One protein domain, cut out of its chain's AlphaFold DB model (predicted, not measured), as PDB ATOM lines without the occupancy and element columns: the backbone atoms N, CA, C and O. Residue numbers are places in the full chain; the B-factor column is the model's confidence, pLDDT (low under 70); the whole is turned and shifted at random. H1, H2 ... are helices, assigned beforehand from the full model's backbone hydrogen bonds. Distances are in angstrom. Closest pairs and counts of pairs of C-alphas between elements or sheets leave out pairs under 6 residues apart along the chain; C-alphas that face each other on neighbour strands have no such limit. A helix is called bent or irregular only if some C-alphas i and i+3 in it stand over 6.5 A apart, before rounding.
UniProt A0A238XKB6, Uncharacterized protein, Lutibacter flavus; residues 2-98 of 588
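What this domain is: This is residues 2 to 98 of the 588 residues of an uncharacterized protein of Lutibacter flavus (UniProt A0A238XKB6). A helical hairpin, H4 and H5, packs crosswise on one long kinked helix, H2, with H4 across residues 15 to 23 and H5 across residues 22 to 30. H3 lies near H2, the tiny H1 lies off at one end of the domain, and the last stretch, residues 84 to 98, has no named element but is tied to residues 36 to 37 by a short parallel pairing of residues 85 to 86. The printed part has 97 residues with five named helices, H1 to H5 in that order, and no named strand; its class is all helix, with 58 residues in named elements. It is compact, with a radius of gyration of the C-alphas of 12.7 A, and its rounded outline spans 36 by 29 by 25 A.

How they stand to each other: H1, residues 3 to 7, touches no helix and is apart from H2, residues 11 to 32. H2 is irregular, with C-alphas 13 and 16 8.1 A apart, and has a kink of 45 degrees near residue 18. H3, residues 38 to 48, is close to H2 but not clearly touching: the closest C-alphas, of Leu 18 and Leu 45, are 7.3 A apart. H4, residues 59 to 69, touches residues 15 to 23 of H2 at a steep tilt of 66 degrees, the same way; the closest C-alphas, of Val 19 and Ala 67, are 4.9 A apart. H5, residues 75 to 83, touches residues 22 to 30 of H2 and is about perpendicular to it at 84 degrees, with the closest C-alphas, of Ala 26 and Ala 80, 5.1 A apart. H4 and H5 form a helical hairpin and touch at a shallow tilt of 21 degrees, opposite ways; their closest C-alphas, of Tyr 68 and Ser 78, are 5.3 A apart. H3 and H5 are apart, and H1 is only just apart from H4, at 8.2 A. Every O i to N i+4 pair is within hydrogen-bond range in H1, H3, H4 and H5; in H2 it is 16 of 18.

Where its parts are: H1 begins at C-alpha 3, at (51.163, 225.596, 311.593), and is 6.4 A long from first to last C-alpha. H2 runs 28.0 A from Leu 11 to Ser 32, where its last C-alpha is at (61.463, 203.136, 338.871). H3 measures 15.5 A from Arg 38 to Lys 48, and H4 measures 15.2 A from Phe 59 to Thr 69. H5 measures 11.9 A from Lys 75 to Tyr 83, whose C-alpha is at (52.319, 202.713, 330.143).

The domain as a whole: The two C-alphas farthest apart, of Ser 2 and Ser 32, are 39.7 A apart. The printed part has no cut. The links H1 to H2, H2 to H3 and H4 to H5 are tight, and H3 to H4, with 10 residues between them, is short. The mean pLDDT of the printed part is 87.9; residue 2, residue 4 and residues 6 to 12 are under 70.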
ATOM      1  N   SER A   2      53.539 229.346 309.402       69.56
ATOM      2  CA  SER A   2      52.874 228.045 309.122       69.56
ATOM      3  C   SER A   2      52.499 227.341 310.430       69.56
ATOM      4  O   SER A   2      53.147 227.624 311.433       69.56
ATOM      5  N   TYR A   3      51.529 226.414 310.417       73.75
ATOM      6  CA  TYR A   3      51.163 225.596 311.593       73.75
ATOM      7  C   TYR A   3      52.395 224.997 312.296       73.75
ATOM      8  O   TYR A   3      52.615 225.234 313.481       73.75
ATOM      9  N   GLU A   4      53.283 224.347 311.533       69.88
ATOM     10  CA  GLU A   4      54.524 223.772 312.071       69.88
ATOM     11  C   GLU A   4      55.419 224.820 312.756       69.88
ATOM     12  O   GLU A   4      56.035 224.532 313.771       69.88
ATOM     13  N   LYS A   5      55.492 226.052 312.237       71.31
ATOM     14  CA  LYS A   5      56.315 227.106 312.851       71.31
ATOM     15  C   LYS A   5      55.691 227.693 314.116       71.31
ATOM     16  O   LYS A   5      56.435 228.192 314.946       71.31
ATOM     17  N   ILE A   6      54.362 227.673 314.231       69.00
ATOM     18  CA  ILE A   6      53.643 228.208 315.397       69.00
ATOM     19  C   ILE A   6      53.823 227.276 316.603       69.00
ATOM     20  O   ILE A   6      54.042 227.756 317.710       69.00
ATOM     21  N   LEU A   7      53.779 225.958 316.378       69.25
ATOM     22  CA  LEU A   7      53.731 224.967 317.463       69.25
ATOM     23  C   LEU A   7      55.002 224.138 317.625       69.25
ATOM     24  O   LEU A   7      55.299 223.697 318.727       69.25
ATOM     25  N   MET A   8      55.749 223.905 316.543       65.62
ATOM     26  CA  MET A   8      56.907 223.009 316.567       65.62
ATOM     27  C   MET A   8      58.254 223.741 316.567       65.62
ATOM     28  O   MET A   8      59.269 223.066 316.618       65.62
ATOM     29  N   GLY A   9      58.322 225.078 316.529       65.56
ATOM     30  CA  GLY A   9      59.576 225.835 316.717       65.56
ATOM     31  C   GLY A   9      60.821 225.215 316.042       65.56
ATOM     32  O   GLY A   9      60.831 224.980 314.830       65.56
ATOM     33  N   ASN A  10      61.852 224.908 316.844       64.12
ATOM     34  CA  ASN A  10      63.096 224.232 316.429       64.12
ATOM     35  C   ASN A  10      63.044 222.687 316.494       64.12
ATOM     36  O   ASN A  10      64.053 222.028 316.242       64.12
ATOM     37  N   LEU A  11      61.884 222.083 316.779       69.94
ATOM     38  CA  LEU A  11      61.696 220.637 316.983       69.94
ATOM     39  C   LEU A  11      62.324 219.777 315.880       69.94
ATOM     40  O   LEU A  11      62.892 218.727 316.163       69.94
ATOM     41  N   ARG A  12      62.248 220.212 314.614       69.56
ATOM     42  CA  ARG A  12      62.797 219.450 313.477       69.56
ATOM     43  C   ARG A  12      64.291 219.167 313.600       69.56
ATOM     44  O   ARG A  12      64.733 218.139 313.099       69.56
ATOM     45  N   ILE A  13      65.047 220.061 314.234       75.75
ATOM     46  CA  ILE A  13      66.493 219.901 314.425       75.75
ATOM     47  C   ILE A  13      66.762 218.737 315.384       75.75
ATOM     48  O   ILE A  13      67.647 217.919 315.141       75.75
ATOM     49  N   HIS A  14      65.939 218.619 316.426       80.69
ATOM     50  CA  HIS A  14      66.127 217.659 317.512       80.69
ATOM     51  C   HIS A  14      65.303 216.379 317.368       80.69
ATOM     52  O   HIS A  14      65.511 215.444 318.133       80.69
ATOM     53  N   TYR A  15      64.405 216.291 316.380       84.62
ATOM     54  CA  TYR A  15      63.392 215.232 316.271       84.62
ATOM     55  C   TYR A  15      63.933 213.798 316.437       84.62
ATOM     56  O   TYR A  15      63.409 213.067 317.280       84.62
ATOM     57  N   PRO A  16      65.004 213.367 315.734       84.19
ATOM     58  CA  PRO A  16      65.534 212.013 315.919       84.19
ATOM     59  C   PRO A  16      66.124 211.794 317.322       84.19
ATOM     60  O   PRO A  16      66.019 210.702 317.880       84.19
ATOM     61  N   GLY A  17      66.727 212.838 317.899       89.44
ATOM     62  CA  GLY A  17      67.249 212.826 319.264       89.44
ATOM     63  C   GLY A  17      66.132 212.715 320.300       89.44
ATOM     64  O   GLY A  17      66.240 211.903 321.213       89.44
ATOM     65  N   LEU A  18      65.035 213.455 320.117       91.69
ATOM     66  CA  LEU A  18      63.863 213.420 320.995       91.69
ATOM     67  C   LEU A  18      63.240 212.027 321.047       91.69
ATOM     68  O   LEU A  18      62.984 211.515 322.133       91.69
ATOM     69  N   VAL A  19      63.069 211.378 319.893       93.38
ATOM     70  CA  VAL A  19      62.538 210.010 319.813       93.38
ATOM     71  C   VAL A  19      63.374 209.033 320.647       93.38
ATOM     72  O   VAL A  19      62.825 208.247 321.417       93.38
ATOM     73  N   LYS A  20      64.704 209.109 320.539       93.06
ATOM     74  CA  LYS A  20      65.610 208.265 321.327       93.06
ATOM     75  C   LYS A  20      65.554 208.601 322.822       93.06
ATOM     76  O   LYS A  20      65.477 207.695 323.646       93.06
ATOM     77  N   THR A  21      65.534 209.885 323.170       95.00
ATOM     78  CA  THR A  21      65.421 210.351 324.560       95.00
ATOM     79  C   THR A  21      64.129 209.862 325.218       95.00
ATOM     80  O   THR A  21      64.163 209.417 326.361       95.00
ATOM     81  N   ILE A  22      63.005 209.858 324.493       96.50
ATOM     82  CA  ILE A  22      61.732 209.301 324.979       96.50
ATOM     83  C   ILE A  22      61.868 207.802 325.271       96.50
ATOM     84  O   ILE A  22      61.395 207.343 326.308       96.50
ATOM     85  N   GLN A  23      62.532 207.035 324.401       95.44
ATOM     86  CA  GLN A  23      62.761 205.601 324.624       95.44
ATOM     87  C   GLN A  23      63.617 205.348 325.875       95.44
ATOM     88  O   GLN A  23      63.297 204.470 326.675       95.44
ATOM     89  N   GLU A  24      64.687 206.122 326.065       95.31
ATOM     90  CA  GLU A  24      65.562 206.024 327.240       95.31
ATOM     91  C   GLU A  24      64.820 206.387 328.533       95.31
ATOM     92  O   GLU A  24      64.894 205.646 329.519       95.31
ATOM     93  N   LEU A  25      64.047 207.478 328.508       96.62
ATOM     94  CA  LEU A  25      63.218 207.912 329.627       96.62
ATOM     95  C   LEU A  25      62.148 206.870 329.972       96.62
ATOM     96  O   LEU A  25      61.983 206.542 331.142       96.62
ATOM     97  N   ALA A  26      61.468 206.301 328.974       95.75
ATOM     98  CA  ALA A  26      60.464 205.262 329.192       95.75
ATOM     99  C   ALA A  26      61.055 204.063 329.952       95.75
ATOM    100  O   ALA A  26      60.471 203.581 330.918       95.75
ATOM    101  N   ILE A  27      62.256 203.616 329.568       94.44
ATOM    102  CA  ILE A  27      62.961 202.525 330.258       94.44
ATOM    103  C   ILE A  27      63.296 202.912 331.702       94.44
ATOM    104  O   ILE A  27      63.187 202.073 332.597       94.44
ATOM    105  N   GLN A  28      63.738 204.150 331.936       95.56
ATOM    106  CA  GLN A  28      64.042 204.639 333.279       95.56
ATOM    107  C   GLN A  28      62.789 204.630 334.163       95.56
ATOM    108  O   GLN A  28      62.824 204.027 335.233       95.56
ATOM    109  N   LEU A  29      61.695 205.220 333.681       95.56
ATOM    110  CA  LEU A  29      60.410 205.282 334.380       95.56
ATOM    111  C   LEU A  29      59.843 203.885 334.651       95.56
ATOM    112  O   LEU A  29      59.380 203.590 335.749       95.56
ATOM    113  N   SER A  30      59.948 202.978 333.679       93.38
ATOM    114  CA  SER A  30      59.518 201.587 333.838       93.38
ATOM    115  C   SER A  30      60.296 200.860 334.942       93.38
ATOM    116  O   SER A  30      59.714 200.083 335.697       93.38
ATOM    117  N   LYS A  31      61.599 201.141 335.090       92.50
ATOM    118  CA  LYS A  31      62.432 200.572 336.163       92.50
ATOM    119  C   LYS A  31      62.137 201.174 337.535       92.50
ATOM    120  O   LYS A  31      62.240 200.447 338.520       92.50
ATOM    121  N   SER A  32      61.820 202.468 337.612       92.38
ATOM    122  CA  SER A  32      61.463 203.136 338.871       92.38
ATOM    123  C   SER A  32      59.999 202.926 339.273       92.38
ATOM    124  O   SER A  32      59.658 203.134 340.433       92.38
ATOM    125  N   GLY A  33      59.145 202.470 338.351       89.81
ATOM    126  CA  GLY A  33      57.699 202.373 338.563       89.81
ATOM    127  C   GLY A  33      56.991 203.731 338.506       89.81
ATOM    128  O   GLY A  33      55.874 203.858 339.001       89.81
ATOM    129  N   GLU A  34      57.637 204.743 337.927       90.94
ATOM    130  CA  GLU A  34      57.135 206.116 337.847       90.94
ATOM    131  C   GLU A  34      56.356 206.360 336.550       90.94
ATOM    132  O   GLU A  34      56.543 205.683 335.538       90.94
ATOM    133  N   ILE A  35      55.481 207.361 336.569       90.50
ATOM    134  CA  ILE A  35      54.675 207.784 335.420       90.50
ATOM    135  C   ILE A  35      54.824 209.298 335.284       90.50
ATOM    136  O   ILE A  35      54.808 210.010 336.286       90.50
ATOM    137  N   LEU A  36      54.943 209.787 334.050       93.25
ATOM    138  CA  LEU A  36      54.900 211.214 333.742       93.25
ATOM    139  C   LEU A  36      53.623 211.555 332.980       93.25
ATOM    140  O   LEU A  36      53.213 210.827 332.075       93.25
ATOM    141  N   ASN A  37      53.016 212.689 333.322       93.19
ATOM    142  CA  ASN A  37      51.980 213.288 332.490       93.19
ATOM    143  C   ASN A  37      52.604 214.038 331.295       93.19
ATOM    144  O   ASN A  37      53.829 214.202 331.207       93.19
ATOM    145  N   ARG A  38      51.766 214.497 330.359       94.00
ATOM    146  CA  ARG A  38      52.202 215.205 329.146       94.00
ATOM    147  C   ARG A  38      53.054 216.428 329.485       94.00
ATOM    148  O   ARG A  38      54.118 216.592 328.886       94.00
ATOM    149  N   ARG A  39      52.646 217.224 330.475       92.31
ATOM    150  CA  ARG A  39      53.415 218.371 330.969       92.31
ATOM    151  C   ARG A  39      54.800 217.963 331.462       92.31
ATOM    152  O   ARG A  39      55.795 218.532 331.026       92.31
ATOM    153  N   GLY A  40      54.880 216.941 332.311       93.06
ATOM    154  CA  GLY A  40      56.137 216.425 332.849       93.06
ATOM    155  C   GLY A  40      57.081 215.916 331.759       93.06
ATOM    156  O   GLY A  40      58.285 216.171 331.820       93.06
ATOM    157  N   LEU A  41      56.546 215.268 330.720       95.12
ATOM    158  CA  LEU A  41      57.331 214.885 329.546       95.12
ATOM    159  C   LEU A  41      57.873 216.114 328.802       95.12
ATOM    160  O   LEU A  41      59.057 216.151 328.477       95.12
ATOM    161  N   VAL A  42      57.037 217.125 328.554       92.31
ATOM    162  CA  VAL A  42      57.457 218.374 327.898       92.31
ATOM    163  C   VAL A  42      58.561 219.069 328.697       92.31
ATOM    164  O   VAL A  42      59.610 219.388 328.136       92.31
ATOM    165  N   SER A  43      58.381 219.224 330.011       91.38
ATOM    166  CA  SER A  43      59.386 219.806 330.904       91.38
ATOM    167  C   SER A  43      60.698 219.023 330.876       91.38
ATOM    168  O   SER A  43      61.764 219.624 330.765       91.38
ATOM    169  N   TYR A  44      60.643 217.687 330.916       93.81
ATOM    170  CA  TYR A  44      61.840 216.849 330.831       93.81
ATOM    171  C   TYR A  44      62.592 217.053 329.510       93.81
ATOM    172  O   TYR A  44      63.816 217.179 329.505       93.81
ATOM    173  N   LEU A  45      61.872 217.095 328.385       92.06
ATOM    174  CA  LEU A  45      62.483 217.284 327.071       92.06
ATOM    175  C   LEU A  45      63.111 218.678 326.942       92.06
ATOM    176  O   LEU A  45      64.244 218.773 326.479       92.06
ATOM    177  N   ASN A  46      62.446 219.733 327.419       89.75
ATOM    178  CA  ASN A  46      63.012 221.089 327.425       89.75
ATOM    179  C   ASN A  46      64.252 221.205 328.322       89.75
ATOM    180  O   ASN A  46      65.217 221.858 327.952       89.75
ATOM    181  N   LEU A  47      64.287 220.513 329.467       90.75
ATOM    182  CA  LEU A  47      65.479 220.473 330.327       90.75
ATOM    183  C   LEU A  47      66.660 219.725 329.694       90.75
ATOM    184  O   LEU A  47      67.804 219.918 330.101       90.75
ATOM    185  N   LYS A  48      66.398 218.825 328.741       89.88
ATOM    186  CA  LYS A  48      67.435 218.017 328.091       89.88
ATOM    187  C   LYS A  48      68.079 218.722 326.896       89.88
ATOM    188  O   LYS A  48      69.203 218.370 326.534       89.88
ATOM    189  N   TYR A  49      67.377 219.676 326.289       86.31
ATOM    190  CA  TYR A  49      67.787 220.384 325.081       86.31
ATOM    191  C   TYR A  49      67.647 221.898 325.297       86.31
ATOM    192  O   TYR A  49      66.550 222.434 325.197       86.31
ATOM    193  N   ASP A  50      68.762 222.585 325.565       78.94
ATOM    194  CA  ASP A  50      68.791 224.000 325.989       78.94
ATOM    195  C   ASP A  50      68.159 224.998 324.992       78.94
ATOM    196  O   ASP A  50      67.784 226.106 325.371       78.94
ATOM    197  N   ASP A  51      68.063 224.639 323.709       82.19
ATOM    198  CA  ASP A  51      67.477 225.448 322.630       82.19
ATOM    199  C   ASP A  51      66.080 224.965 322.191       82.19
ATOM    200  O   ASP A  51      65.539 225.433 321.177       82.19
ATOM    201  N   LEU A  52      65.502 224.021 322.940       82.25
ATOM    202  CA  LEU A  52      64.159 223.507 322.729       82.25
ATOM    203  C   LEU A  52      63.145 224.304 323.557       82.25
ATOM    204  O   LEU A  52      63.254 224.413 324.773       82.25
ATOM    205  N   ASP A  53      62.130 224.826 322.875       82.06
ATOM    206  CA  ASP A  53      60.968 225.484 323.481       82.06
ATOM    207  C   ASP A  53      59.711 224.694 323.108       82.06
ATOM    208  O   ASP A  53      58.902 225.084 322.261       82.06
ATOM    209  N   LEU A  54      59.639 223.473 323.635       85.44
ATOM    210  CA  LEU A  54      58.543 222.555 323.389       85.44
ATOM    211  C   LEU A  54      57.316 222.997 324.175       85.44
ATOM    212  O   LEU A  54      57.392 223.206 325.385       85.44
ATOM    213  N   LYS A  55      56.175 223.064 323.495       85.25
ATOM    214  CA  LYS A  55      54.880 223.343 324.116       85.25
ATOM    215  C   LYS A  55      54.087 222.064 324.350       85.25
ATOM    216  O   LYS A  55      54.374 221.009 323.793       85.25
ATOM    217  N   GLU A  56      53.053 222.149 325.166       87.69
ATOM    218  CA  GLU A  56      52.065 221.077 325.254       87.69
ATOM    219  C   GLU A  56      51.184 221.122 323.998       87.69
ATOM    220  O   GLU A  56      50.657 222.179 323.660       87.69
ATOM    221  N   GLY A  57      51.057 220.004 323.279       86.50
ATOM    222  CA  GLY A  57      50.263 219.958 322.049       86.50
ATOM    223  C   GLY A  57      50.206 218.579 321.400       86.50
ATOM    224  O   GLY A  57      50.868 217.626 321.834       86.50
ATOM    225  N   LEU A  58      49.440 218.458 320.314       88.06
ATOM    226  CA  LEU A  58      49.176 217.169 319.655       88.06
ATOM    227  C   LEU A  58      50.420 216.547 319.018       88.06
ATOM    228  O   LEU A  58      50.482 215.329 318.827       88.06
ATOM    229  N   PHE A  59      51.437 217.346 318.704       85.44
ATOM    230  CA  PHE A  59      52.690 216.838 318.157       85.44
ATOM    231  C   PHE A  59      53.435 215.916 319.143       85.44
ATOM    232  O   PHE A  59      54.168 215.033 318.697       85.44
ATOM    233  N   ILE A  60      53.204 216.045 320.458       91.19
ATOM    234  CA  ILE A  60      53.741 215.118 321.465       91.19
ATOM    235  C   ILE A  60      53.222 213.700 321.200       91.19
ATOM    236  O   ILE A  60      53.991 212.742 321.237       91.19
ATOM    237  N   LYS A  61      51.949 213.557 320.808       91.25
ATOM    238  CA  LYS A  61      51.371 212.254 320.437       91.25
ATOM    239  C   LYS A  61      52.084 211.635 319.235       91.25
ATOM    240  O   LYS A  61      52.310 210.427 319.216       91.25
ATOM    241  N   ASN A  62      52.470 212.452 318.250       89.00
ATOM    242  CA  ASN A  62      53.257 211.996 317.097       89.00
ATOM    243  C   ASN A  62      54.671 211.554 317.512       89.00
ATOM    244  O   ASN A  62      55.128 210.504 317.071       89.00
ATOM    245  N   LEU A  63      55.336 212.295 318.405       91.62
ATOM    246  CA  LEU A  63      56.655 211.918 318.925       91.62
ATOM    247  C   LEU A  63      56.626 210.569 319.652       91.62
ATOM    248  O   LEU A  63      57.483 209.722 319.401       91.62
ATOM    249  N   LEU A  64      55.630 210.340 320.518       94.50
ATOM    250  CA  LEU A  64      55.475 209.043 321.182       94.50
ATOM    251  C   LEU A  64      55.123 207.925 320.199       94.50
ATOM    252  O   LEU A  64      55.652 206.823 320.331       94.50
ATOM    253  N   LYS A  65      54.278 208.197 319.196       93.94
ATOM    254  CA  LYS A  65      53.972 207.234 318.130       93.94
ATOM    255  C   LYS A  65      55.237 206.795 317.395       93.94
ATOM    256  O   LYS A  65      55.421 205.602 317.151       93.94
ATOM    257  N   ASP A  66      56.114 207.733 317.062       93.06
ATOM    258  CA  ASP A  66      57.365 207.429 316.369       93.06
ATOM    259  C   ASP A  66      58.351 206.697 317.288       93.06
ATOM    260  O   ASP A  66      58.976 205.721 316.871       93.06
ATOM    261  N   ALA A  67      58.439 207.086 318.563       95.00
ATOM    262  CA  ALA A  67      59.232 206.367 319.561       95.00
ATOM    263  C   ALA A  67      58.760 204.923 319.757       95.00
ATOM    264  O   ALA A  67      59.588 204.006 319.822       95.00
ATOM    265  N   TYR A  68      57.447 204.709 319.791       95.75
ATOM    266  CA  TYR A  68      56.836 203.389 319.837       95.75
ATOM    267  C   TYR A  68      57.140 202.586 318.567       95.75
ATOM    268  O   TYR A  68      57.658 201.475 318.638       95.75
ATOM    269  N   THR A  69      56.900 203.169 317.392       94.19
ATOM    270  CA  THR A  69      57.106 202.486 316.106       94.19
ATOM    271  C   THR A  69      58.572 202.075 315.926       94.19
ATOM    272  O   THR A  69      58.865 200.951 315.519       94.19
ATOM    273  N   ASN A  70      59.509 202.934 316.336       93.69
ATOM    274  CA  ASN A  70      60.945 202.645 316.292       93.69
ATOM    275  C   ASN A  70      61.403 201.625 317.348       93.69
ATOM    276  O   ASN A  70      62.530 201.137 317.277       93.69
ATOM    277  N   SER A  71      60.551 201.280 318.316       93.00
ATOM    278  CA  SER A  71      60.843 200.320 319.385       93.00
ATOM    279  C   SER A  71      60.062 199.009 319.281       93.00
ATOM    280  O   SER A  71      60.197 198.163 320.159       93.00
ATOM    281  N   LEU A  72      59.342 198.763 318.177       92.00
ATOM    282  CA  LEU A  72      58.592 197.514 317.945       92.00
ATOM    283  C   LEU A  72      59.443 196.236 318.035       92.00
ATOM    284  O   LEU A  72      58.921 195.150 318.277       92.00
ATOM    285  N   HIS A  73      60.761 196.353 317.867       91.44
ATOM    286  CA  HIS A  73      61.709 195.255 318.046       91.44
ATOM    287  C   HIS A  73      61.873 194.817 319.517       91.44
ATOM    288  O   HIS A  73      62.422 193.748 319.774       91.44
ATOM    289  N   SER A  74      61.424 195.625 320.485       93.81
ATOM    290  CA  SER A  74      61.545 195.369 321.919       93.81
ATOM    291  C   SER A  74      60.229 195.642 322.636       93.81
ATOM    292  O   SER A  74      59.878 196.790 322.911       93.81
ATOM    293  N   LYS A  75      59.545 194.560 323.029       93.06
ATOM    294  CA  LYS A  75      58.281 194.650 323.766       93.06
ATOM    295  C   LYS A  75      58.414 195.459 325.061       93.06
ATOM    296  O   LYS A  75      57.537 196.238 325.393       93.06
ATOM    297  N   THR A  76      59.539 195.329 325.766       92.56
ATOM    298  CA  THR A  76      59.797 196.087 326.998       92.56
ATOM    299  C   THR A  76      59.792 197.596 326.757       92.56
ATOM    300  O   THR A  76      59.208 198.332 327.542       92.56
ATOM    301  N   ILE A  77      60.430 198.061 325.679       92.75
ATOM    302  CA  ILE A  77      60.500 199.496 325.368       92.75
ATOM    303  C   ILE A  77      59.144 199.981 324.861       92.75
ATOM    304  O   ILE A  77      58.665 201.024 325.296       92.75
ATOM    305  N   SER A  78      58.506 199.210 323.979       93.88
ATOM    306  CA  SER A  78      57.203 199.567 323.431       93.88
ATOM    307  C   SER A  78      56.125 199.634 324.518       93.88
ATOM    308  O   SER A  78      55.333 200.571 324.525       93.88
ATOM    309  N   ASP A  79      56.129 198.693 325.470       94.12
ATOM    310  CA  ASP A  79      55.229 198.707 326.628       94.12
ATOM    311  C   ASP A  79      55.554 199.906 327.534       94.12
ATOM    312  O   ASP A  79      54.651 200.650 327.905       94.12
ATOM    313  N   ALA A  80      56.830 200.174 327.825       94.12
ATOM    314  CA  ALA A  80      57.211 201.324 328.646       94.12
ATOM    315  C   ALA A  80      56.707 202.661 328.065       94.12
ATOM    316  O   ALA A  80      56.172 203.496 328.788       94.12
ATOM    317  N   ILE A  81      56.797 202.855 326.745       95.88
ATOM    318  CA  ILE A  81      56.284 204.070 326.084       95.88
ATOM    319  C   ILE A  81      54.763 204.194 326.234       95.88
ATOM    320  O   ILE A  81      54.247 205.294 326.398       95.88
ATOM    321  N   ILE A  82      54.040 203.077 326.186       93.56
ATOM    322  CA  ILE A  82      52.582 203.067 326.328       93.56
ATOM    323  C   ILE A  82      52.168 203.365 327.777       93.56
ATOM    324  O   ILE A  82      51.233 204.129 328.001       93.56
ATOM    325  N   TYR A  83      52.817 202.742 328.762       92.44
ATOM    326  CA  TYR A  83      52.319 202.713 330.143       92.44
ATOM    327  C   TYR A  83      52.896 203.804 331.055       92.44
ATOM    328  O   TYR A  83      52.268 204.128 332.062       92.44
ATOM    329  N   ASN A  84      54.053 204.388 330.725       95.50
ATOM    330  CA  ASN A  84      54.715 205.378 331.583       95.50
ATOM    331  C   ASN A  84      54.388 206.840 331.232       95.50
ATOM    332  O   ASN A  84      54.809 207.735 331.966       95.50
ATOM    333  N   PHE A  85      53.630 207.093 330.160       95.88
ATOM    334  CA  PHE A  85      53.246 208.443 329.736       95.88
ATOM    335  C   PHE A  85      51.727 208.610 329.648       95.88
ATOM    336  O   PHE A  85      51.063 207.984 328.815       95.88
ATOM    337  N   LYS A  86      51.180 209.498 330.480       92.81
ATOM    338  CA  LYS A  86      49.740 209.778 330.572       92.81
ATOM    339  C   LYS A  86      49.383 211.186 330.125       92.81
ATOM    340  O   LYS A  86      50.226 212.080 330.102       92.81
ATOM    341  N   GLU A  87      48.129 211.374 329.746       90.50
ATOM    342  CA  GLU A  87      47.575 212.702 329.527       90.50
ATOM    343  C   GLU A  87      47.555 213.522 330.821       90.50
ATOM    344  O   GLU A  87      47.718 212.992 331.918       90.50
ATOM    345  N   ASN A  88      47.422 214.843 330.690       88.50
ATOM    346  CA  ASN A  88      47.369 215.737 331.850       88.50
ATOM    347  C   ASN A  88      46.094 215.552 332.677       88.50
ATOM    348  O   ASN A  88      46.151 215.601 333.901       88.50
ATOM    349  N   ILE A  89      44.967 215.339 331.994       77.06
ATOM    350  CA  ILE A  89      43.658 215.094 332.598       77.06
ATOM    351  C   ILE A  89      43.274 213.639 332.349       77.06
ATOM    352  O   ILE A  89      43.413 213.131 331.232       77.06
ATOM    353  N   GLY A  90      42.720 213.004 333.381       70.00
ATOM    354  CA  GLY A  90      42.261 211.624 333.329       70.00
ATOM    355  C   GLY A  90      43.414 210.625 333.296       70.00
ATOM    356  O   GLY A  90      44.567 210.941 333.588       70.00
ATOM    357  N   ASN A  91      43.089 209.382 332.957       70.06
ATOM    358  CA  ASN A  91      44.032 208.269 333.030       70.06
ATOM    359  C   ASN A  91      44.490 207.765 331.655       70.06
ATOM    360  O   ASN A  91      45.174 206.737 331.569       70.06
ATOM    361  N   ASP A  92      44.095 208.453 330.579       81.19
ATOM    362  CA  ASP A  92      44.422 208.037 329.219       81.19
ATOM    363  C   ASP A  92      45.921 208.195 328.938       81.19
ATOM    364  O   ASP A  92      46.647 208.975 329.561       81.19
ATOM    365  N   ARG A  93      46.403 207.409 327.984       89.25
ATOM    366  CA  ARG A  93      47.804 207.405 327.565       89.25
ATOM    367  C   ARG A  93      47.994 208.465 326.495       89.25
ATOM    368  O   ARG A  93      47.156 208.600 325.606       89.25
ATOM    369  N   ILE A  94      49.140 209.148 326.497       91.00
ATOM    370  CA  ILE A  94      49.436 210.137 325.441       91.00
ATOM    371  C   ILE A  94      49.437 209.464 324.057       91.00
ATOM    372  O   ILE A  94      48.980 210.039 323.064       91.00
ATOM    373  N   TYR A  95      49.937 208.227 323.995       92.56
ATOM    374  CA  TYR A  95      49.879 207.380 322.813       92.56
ATOM    375  C   TYR A  95      49.471 205.951 323.179       92.56
ATOM    376  O   TYR A  95      50.026 205.340 324.092       92.56
ATOM    377  N   ASN A  96      48.522 205.402 322.422       89.62
ATOM    378  CA  ASN A  96      48.069 204.027 322.562       89.62
ATOM    379  C   ASN A  96      47.828 203.417 321.167       89.62
ATOM    380  O   ASN A  96      46.961 203.912 320.445       89.62
ATOM    381  N   PRO A  97      48.561 202.359 320.766       88.25
ATOM    382  CA  PRO A  97      48.381 201.725 319.457       88.25
ATOM    383  C   PRO A  97      47.049 200.971 319.322       88.25
ATOM    384  O   PRO A  97      46.648 200.656 318.206       88.25
ATOM    385  N   ASP A  98      46.365 200.688 320.436       85.56
ATOM    386  CA  ASP A  98      45.046 200.046 320.448       85.56
ATOM    387  C   ASP A  98      43.882 201.052 320.323       85.56
ATOM    388  O   ASP A  98      42.723 200.655 320.385       85.56
TER     389      ASP A  98